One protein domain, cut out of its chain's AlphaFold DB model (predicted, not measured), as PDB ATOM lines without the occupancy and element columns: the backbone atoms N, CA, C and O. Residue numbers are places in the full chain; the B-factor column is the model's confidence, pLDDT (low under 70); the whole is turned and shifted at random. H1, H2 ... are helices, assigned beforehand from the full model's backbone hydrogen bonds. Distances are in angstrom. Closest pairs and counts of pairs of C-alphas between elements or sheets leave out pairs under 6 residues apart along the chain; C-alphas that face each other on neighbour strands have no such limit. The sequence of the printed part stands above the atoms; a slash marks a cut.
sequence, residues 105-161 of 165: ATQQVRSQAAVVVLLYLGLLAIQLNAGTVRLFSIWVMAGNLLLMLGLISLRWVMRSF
ATOM      1  N   ALA A 105     -14.982   9.798  34.462       79.81
ATOM      2  CA  ALA A 105     -15.970  10.035  35.514       79.81
ATOM      3  C   ALA A 105     -15.402  10.895  36.660       79.81
ATOM      4  O   ALA A 105     -15.999  11.891  37.058       79.81
ATOM      5  N   THR A 106     -14.197  10.581  37.147       80.06
ATOM      6  CA  THR A 106     -13.544  11.392  38.195       80.06
ATOM      7  C   THR A 106     -13.196  12.801  37.712       80.06
ATOM      8  O   THR A 106     -13.283  13.752  38.488       80.06
ATOM      9  N   GLN A 107     -12.826  12.969  36.440       80.81
ATOM     10  CA  GLN A 107     -12.562  14.283  35.856       80.81
ATOM     11  C   GLN A 107     -13.845  15.116  35.710       80.81
ATOM     12  O   GLN A 107     -13.811  16.308  36.009       80.81
ATOM     13  N   GLN A 108     -14.969  14.500  35.339       82.31
ATOM     14  CA  GLN A 108     -16.277  15.160  35.289       82.31
ATOM     15  C   GLN A 108     -16.695  15.673  36.669       82.31
ATOM     16  O   GLN A 108     -16.978  16.862  36.814       82.31
ATOM     17  N   VAL A 109     -16.623  14.827  37.700       82.94
ATOM     18  CA  VAL A 109     -16.945  15.224  39.083       82.94
ATOM     19  C   VAL A 109     -16.058  16.385  39.548       82.94
ATOM     20  O   VAL A 109     -16.545  17.343  40.142       82.94
ATOM     21  N   ARG A 110     -14.757  16.354  39.226       81.75
ATOM     22  CA  ARG A 110     -13.841  17.467  39.534       81.75
ATOM     23  C   ARG A 110     -14.226  18.760  38.820       81.75
ATOM     24  O   ARG A 110     -14.164  19.815  39.439       81.75
ATOM     25  N   SER A 111     -14.608  18.685  37.546       83.75
ATOM     26  CA  SER A 111     -15.022  19.870  36.788       83.75
ATOM     27  C   SER A 111     -16.319  20.477  37.324       83.75
ATOM     28  O   SER A 111     -16.380  21.687  37.507       83.75
ATOM     29  N   GLN A 112     -17.312  19.653  37.675       82.94
ATOM     30  CA  GLN A 112     -18.556  20.122  38.289       82.94
ATOM     31  C   GLN A 112     -18.294  20.777  39.646       82.94
ATOM     32  O   GLN A 112     -18.769  21.881  39.898       82.94
ATOM     33  N   ALA A 113     -17.470  20.148  40.490       82.00
ATOM     34  CA  ALA A 113     -17.072  20.728  41.768       82.00
ATOM     35  C   ALA A 113     -16.357  22.080  41.590       82.00
ATOM     36  O   ALA A 113     -16.644  23.019  42.324       82.00
ATOM     37  N   ALA A 114     -15.472  22.210  40.595       83.19
ATOM     38  CA  ALA A 114     -14.795  23.473  40.303       83.19
ATOM     39  C   ALA A 114     -15.776  24.582  39.883       83.19
ATOM     40  O   ALA A 114     -15.652  25.708  40.358       83.19
ATOM     41  N   VAL A 115     -16.773  24.266  39.048       87.69
ATOM     42  CA  VAL A 115     -17.817  25.224  38.644       87.69
ATOM     43  C   VAL A 115     -18.629  25.695  39.850       87.69
ATOM     44  O   VAL A 115     -18.819  26.895  40.022       87.69
ATOM     45  N   VAL A 116     -19.059  24.773  40.718       85.81
ATOM     46  CA  VAL A 116     -19.813  25.113  41.938       85.81
ATOM     47  C   VAL A 116     -18.992  26.018  42.861       85.81
ATOM     48  O   VAL A 116     -19.515  27.009  43.365       85.81
ATOM     49  N   VAL A 117     -17.700  25.727  43.042       85.44
ATOM     50  CA  VAL A 117     -16.801  26.567  43.850       85.44
ATOM     51  C   VAL A 117     -16.642  27.962  43.243       85.44
ATOM     52  O   VAL A 117     -16.704  28.945  43.975       85.44
ATOM     53  N   LEU A 118     -16.480  28.077  41.921       87.25
ATOM     54  CA  LEU A 118     -16.367  29.374  41.244       87.25
ATOM     55  C   LEU A 118     -17.647  30.208  41.366       87.25
ATOM     56  O   LEU A 118     -17.571  31.392  41.687       87.25
ATOM     57  N   LEU A 119     -18.815  29.592  41.160       86.12
ATOM     58  CA  LEU A 119     -20.107  30.255  41.350       86.12
ATOM     59  C   LEU A 119     -20.259  30.756  42.788       86.12
ATOM     60  O   LEU A 119     -20.644  31.903  43.004       86.12
ATOM     61  N   TYR A 120     -19.900  29.920  43.763       84.56
ATOM     62  CA  TYR A 120     -19.959  30.284  45.171       84.56
ATOM     63  C   TYR A 120     -19.025  31.450  45.515       84.56
ATOM     64  O   TYR A 120     -19.439  32.374  46.207       84.56
ATOM     65  N   LEU A 121     -17.792  31.454  44.999       83.25
ATOM     66  CA  LEU A 121     -16.859  32.572  45.177       83.25
ATOM     67  C   LEU A 121     -17.405  33.876  44.581       83.25
ATOM     68  O   LEU A 121     -17.285  34.924  45.212       83.25
ATOM     69  N   GLY A 122     -18.039  33.816  43.406       85.38
ATOM     70  CA  GLY A 122     -18.686  34.976  42.787       85.38
ATOM     71  C   GLY A 122     -19.840  35.527  43.631       85.38
ATOM     72  O   GLY A 122     -19.895  36.727  43.896       85.38
ATOM     73  N   LEU A 123     -20.720  34.648  44.119       82.50
ATOM     74  CA  LEU A 123     -21.806  35.007  45.039       82.50
ATOM     75  C   LEU A 123     -21.273  35.621  46.338       82.50
ATOM     76  O   LEU A 123     -21.769  36.653  46.782       82.50
ATOM     77  N   LEU A 124     -20.227  35.029  46.913       80.38
ATOM     78  CA  LEU A 124     -19.596  35.518  48.134       80.38
ATOM     79  C   LEU A 124     -18.971  36.906  47.923       80.38
ATOM     80  O   LEU A 124     -19.119  37.767  48.786       80.38
ATOM     81  N   ALA A 125     -18.350  37.164  46.769       81.31
ATOM     82  CA  ALA A 125     -17.806  38.479  46.423       81.31
ATOM     83  C   ALA A 125     -18.894  39.562  46.311       81.31
ATOM     84  O   ALA A 125     -18.720  40.669  46.820       81.31
ATOM     85  N   ILE A 126     -20.042  39.239  45.706       81.00
ATOM     86  CA  ILE A 126     -21.198  40.148  45.648       81.00
ATOM     87  C   ILE A 126     -21.727  40.422  47.061       81.00
ATOM     88  O   ILE A 126     -21.994  41.571  47.414       81.00
ATOM     89  N   GLN A 127     -21.830  39.380  47.890       75.50
ATOM     90  CA  GLN A 127     -22.276  39.499  49.278       75.50
ATOM     91  C   GLN A 127     -21.326  40.371  50.115       75.50
ATOM     92  O   GLN A 127     -21.795  41.168  50.925       75.50
ATOM     93  N   LEU A 128     -20.008  40.248  49.899       74.62
ATOM     94  CA  LEU A 128     -18.986  41.081  50.540       74.62
ATOM     95  C   LEU A 128     -19.166  42.563  50.200       74.62
ATOM     96  O   LEU A 128     -19.051  43.412  51.080       74.62
ATOM     97  N   ASN A 129     -19.499  42.864  48.944       76.00
ATOM     98  CA  ASN A 129     -19.707  44.233  48.481       76.00
ATOM     99  C   ASN A 129     -21.027  44.847  48.999       76.00
ATOM    100  O   ASN A 129     -21.148  46.062  49.114       76.00
ATOM    101  N   ALA A 130     -22.015  44.017  49.353       72.44
ATOM    102  CA  ALA A 130     -23.322  44.451  49.856       72.44
ATOM    103  C   ALA A 130     -23.353  44.808  51.364       72.44
ATOM    104  O   ALA A 130     -24.413  45.181  51.872       72.44
ATOM    105  N   GLY A 131     -22.223  44.710  52.081       64.38
ATOM    106  CA  GLY A 131     -22.058  45.179  53.466       64.38
ATOM    107  C   GLY A 131     -21.931  44.083  54.541       64.38
ATOM    108  O   GLY A 131     -22.527  43.007  54.462       64.38
ATOM    109  N   THR A 132     -21.169  44.389  55.601       60.53
ATOM    110  CA  THR A 132     -20.699  43.474  56.669       60.53
ATOM    111  C   THR A 132     -21.795  42.792  57.493       60.53
ATOM    112  O   THR A 132     -21.618  41.650  57.908       60.53
ATOM    113  N   VAL A 133     -22.956  43.425  57.693       60.22
ATOM    114  CA  VAL A 133     -24.047  42.862  58.518       60.22
ATOM    115  C   VAL A 133     -24.693  41.630  57.863       60.22
ATOM    116  O   VAL A 133     -25.121  40.707  58.554       60.22
ATOM    117  N   ARG A 134     -24.708  41.550  56.522       60.09
ATOM    118  CA  ARG A 134     -25.253  40.388  55.791       60.09
ATOM    119  C   ARG A 134     -24.306  39.189  55.744       60.09
ATOM    120  O   ARG A 134     -24.777  38.075  55.519       60.09
ATOM    121  N   LEU A 135     -23.008  39.382  55.986       60.00
ATOM    122  CA  LEU A 135     -22.015  38.300  56.006       60.00
ATOM    123  C   LEU A 135     -22.149  37.385  57.225       60.00
ATOM    124  O   LEU A 135     -21.903  36.188  57.112       60.00
ATOM    125  N   PHE A 136     -22.592  37.931  58.360       64.19
ATOM    126  CA  PHE A 136     -22.878  37.168  59.581       64.19
ATOM    127  C   PHE A 136     -24.292  36.582  59.611       64.19
ATOM    128  O   PHE A 136     -24.717  36.022  60.620       64.19
ATOM    129  N   SER A 137     -25.042  36.689  58.510       74.25
ATOM    130  CA  SER A 137     -26.322  36.003  58.406       74.25
ATOM    131  C   SER A 137     -26.107  34.496  58.556       74.25
ATOM    132  O   SER A 137     -25.240  33.913  57.898       74.25
ATOM    133  N   ILE A 138     -26.935  33.858  59.388       77.12
ATOM    134  CA  ILE A 138     -26.945  32.403  59.613       77.12
ATOM    135  C   ILE A 138     -26.922  31.627  58.286       77.12
ATOM    136  O   ILE A 138     -26.242  30.612  58.181       77.12
ATOM    137  N   TRP A 139     -27.583  32.143  57.246       76.06
ATOM    138  CA  TRP A 139     -27.613  31.544  55.909       76.06
ATOM    139  C   TRP A 139     -26.245  31.503  55.222       76.06
ATOM    140  O   TRP A 139     -25.892  30.498  54.608       76.06
ATOM    141  N   VAL A 140     -25.450  32.568  55.352       77.88
ATOM    142  CA  VAL A 140     -24.103  32.651  54.769       77.88
ATOM    143  C   VAL A 140     -23.140  31.747  55.536       77.88
ATOM    144  O   VAL A 140     -22.331  31.048  54.925       77.88
ATOM    145  N   MET A 141     -23.249  31.695  56.867       79.06
ATOM    146  CA  MET A 141     -22.443  30.770  57.671       79.06
ATOM    147  C   MET A 141     -22.796  29.310  57.372       79.06
ATOM    148  O   MET A 141     -21.893  28.514  57.125       79.06
ATOM    149  N   ALA A 142     -24.087  28.969  57.311       83.25
ATOM    150  CA  ALA A 142     -24.547  27.631  56.952       83.25
ATOM    151  C   ALA A 142     -24.083  27.230  55.542       83.25
ATOM    152  O   ALA A 142     -23.577  26.123  55.364       83.25
ATOM    153  N   GLY A 143     -24.168  28.139  54.563       82.06
ATOM    154  CA  GLY A 143     -23.670  27.916  53.203       82.06
ATOM    155  C   GLY A 143     -22.165  27.636  53.149       82.06
ATOM    156  O   GLY A 143     -21.744  26.672  52.507       82.06
ATOM    157  N   ASN A 144     -21.355  28.403  53.884       82.44
ATOM    158  CA  ASN A 144     -19.908  28.174  53.975       82.44
ATOM    159  C   ASN A 144     -19.581  26.825  54.626       82.44
ATOM    160  O   ASN A 144     -18.695  26.106  54.161       82.44
ATOM    161  N   LEU A 145     -20.306  26.463  55.685       86.19
ATOM    162  CA  LEU A 145     -20.118  25.200  56.399       86.19
ATOM    163  C   LEU A 145     -20.458  24.007  55.495       86.19
ATOM    164  O   LEU A 145     -19.702  23.035  55.429       86.19
ATOM    165  N   LEU A 146     -21.542  24.119  54.725       87.12
ATOM    166  CA  LEU A 146     -21.979  23.114  53.757       87.12
ATOM    167  C   LEU A 146     -20.977  22.974  52.599       87.12
ATOM    168  O   LEU A 146     -20.651  21.856  52.200       87.12
ATOM    169  N   LEU A 147     -20.402  24.083  52.124       85.12
ATOM    170  CA  LEU A 147     -19.332  24.063  51.125       85.12
ATOM    171  C   LEU A 147     -18.061  23.383  51.656       85.12
ATOM    172  O   LEU A 147     -17.484  22.538  50.971       85.12
ATOM    173  N   MET A 148     -17.641  23.696  52.883       84.56
ATOM    174  CA  MET A 148     -16.479  23.060  53.511       84.56
ATOM    175  C   MET A 148     -16.695  21.557  53.714       84.56
ATOM    176  O   MET A 148     -15.816  20.763  53.373       84.56
ATOM    177  N   LEU A 149     -17.881  21.142  54.173       88.06
ATOM    178  CA  LEU A 149     -18.272  19.729  54.245       88.06
ATOM    179  C   LEU A 149     -18.260  19.061  52.860       88.06
ATOM    180  O   LEU A 149     -17.760  17.942  52.708       88.06
ATOM    181  N   GLY A 150     -18.736  19.760  51.827       83.94
ATOM    182  CA  GLY A 150     -18.672  19.317  50.436       83.94
ATOM    183  C   GLY A 150     -17.235  19.103  49.951       83.94
ATOM    184  O   GLY A 150     -16.913  18.058  49.395       83.94
ATOM    185  N   LEU A 151     -16.325  20.039  50.224       84.12
ATOM    186  CA  LEU A 151     -14.912  19.920  49.846       84.12
ATOM    187  C   LEU A 151     -14.184  18.811  50.618       84.12
ATOM    188  O   LEU A 151     -13.378  18.080  50.032       84.12
ATOM    189  N   ILE A 152     -14.472  18.653  51.913       86.00
ATOM    190  CA  ILE A 152     -13.906  17.584  52.745       86.00
ATOM    191  C   ILE A 152     -14.374  16.221  52.236       86.00
ATOM    192  O   ILE A 152     -13.536  15.342  52.015       86.00
ATOM    193  N   SER A 153     -15.676  16.053  51.988       82.50
ATOM    194  CA  SER A 153     -16.234  14.802  51.462       82.50
ATOM    195  C   SER A 153     -15.683  14.482  50.069       82.50
ATOM    196  O   SER A 153     -15.227  13.363  49.832       82.50
ATOM    197  N   LEU A 154     -15.573  15.477  49.181       81.44
ATOM    198  CA  LEU A 154     -14.953  15.333  47.861       81.44
ATOM    199  C   LEU A 154     -13.482  14.891  47.968       81.44
ATOM    200  O   LEU A 154     -13.031  14.012  47.230       81.44
ATOM    201  N   ARG A 155     -12.718  15.464  48.907       78.94
ATOM    202  CA  ARG A 155     -11.318  15.090  49.163       78.94
ATOM    203  C   ARG A 155     -11.202  13.683  49.751       78.94
ATOM    204  O   ARG A 155     -10.268  12.963  49.391       78.94
ATOM    205  N   TRP A 156     -12.125  13.285  50.623       79.38
ATOM    206  CA  TRP A 156     -12.206  11.930  51.172       79.38
ATOM    207  C   TRP A 156     -12.494  10.903  50.083       79.38
ATOM    208  O   TRP A 156     -11.724   9.954  49.935       79.38
ATOM    209  N   VAL A 157     -13.516  11.140  49.258       75.62
ATOM    210  CA  VAL A 157     -13.856  10.289  48.110       75.62
ATOM    211  C   VAL A 157     -12.684  10.214  47.128       75.62
ATOM    212  O   VAL A 157     -12.295   9.136  46.690       75.62
ATOM    213  N   MET A 158     -12.027  11.338  46.832       69.31
ATOM    214  CA  MET A 158     -10.842  11.339  45.968       69.31
ATOM    215  C   MET A 158      -9.652  10.562  46.545       69.31
ATOM    216  O   MET A 158      -8.879   9.997  45.771       69.31
ATOM    217  N   ARG A 159      -9.480  10.530  47.873       67.00
ATOM    218  CA  ARG A 159      -8.429   9.743  48.542       67.00
ATOM    219  C   ARG A 159      -8.772   8.256  48.628       67.00
ATOM    220  O   ARG A 159      -7.857   7.434  48.565       67.00
ATOM    221  N   SER A 160     -10.052   7.909  48.762       61.78
ATOM    222  CA  SER A 160     -10.518   6.521  48.840       61.78
ATOM    223  C   SER A 160     -10.586   5.824  47.479       61.78
ATOM    224  O   SER A 160     -10.631   4.596  47.444       61.78
ATOM    225  N   PHE A 161     -10.459   6.558  46.366       59.66
ATOM    226  CA  PHE A 161     -10.192   6.004  45.031       59.66
ATOM    227  C   PHE A 161      -8.774   5.392  44.916       59.66
ATOM    228  O   PHE A 161      -7.997   5.685  44.003       59.66
TER     229      PHE A 161
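What this domain is: This is residues 105 to 161 of the 165 residues of an uncharacterized protein of Bdellovibrio sp (UniProt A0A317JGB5). Two long helices, H1 and H3, run side by side in opposite directions, and the short helix H2 sits at the turn where the backbone folds back from one to the other. The two long helices make the length of a slender rod and are near each other without a close contact, while residues 128 to 134, of which 132 to 134 belong to H2, stick out at the turn. The printed part has 57 residues with three named helices, in the order H1, H2, H3, and no named strand; the class is all helix. The whole is loose, with a radius of gyration of the C-alphas of 13.6 A, and the C-alphas span 42 by 17 by 11 A.

Where its parts are: H1 takes residues 105 to 129 and is the longest helix, 36.8 A from first to last C-alpha. It begins with C-alpha 105 at (-15.970, 10.035, 35.514) and ends with C-alpha 129 at (-19.707, 44.233, 48.481). H2 follows with residues 132 to 135, from Thr 132 to Leu 135. H3 takes residues 138 to 160 and is 32.5 A long, from C-alpha 138 at (-26.945, 32.403, 59.613) to C-alpha 160 at (-10.518, 6.521, 48.840). Along H1 the y value rises from 10.035 to 44.233, and along H3 it falls from 32.403 to 6.521.

How they stand to each other: H1 and H3 are near each other: no pair of their C-alphas is within 8 A, but 19 pairs are within 10 A. H1 and H2 only just touch, with 3 pairs of C-alphas within 8 A, and they touch only at the corner by their link. H1 touches H2 with residues 127 to 128 alone, and the closest C-alphas of the two are those of Gln 127 and Leu 135, 6.8 A apart. H2 and H3 are close but not clearly touching, with 2 pairs of C-alphas within 8 A; the closest C-alphas are those of Leu 135 and Met 141, 7.7 A apart. In H1 and H3 every O i to N i+4 pair is within hydrogen-bond range, and H2, with four residues, is too short for such a pair.

The domain as a whole: The two C-alphas farthest apart are those of Gly 131 and Phe 161, 41.8 A, while the first and last printed C-alphas, of Ala 105 and Phe 161, are 11.8 A apart. The printed part has no cut. The links H1 to H2 and H2 to H3 are both tight, with 2 residues in each. The mean pLDDT of the printed part is 78.4; 10 residues are under 70, namely residues 131 to 136 and 158 to 161.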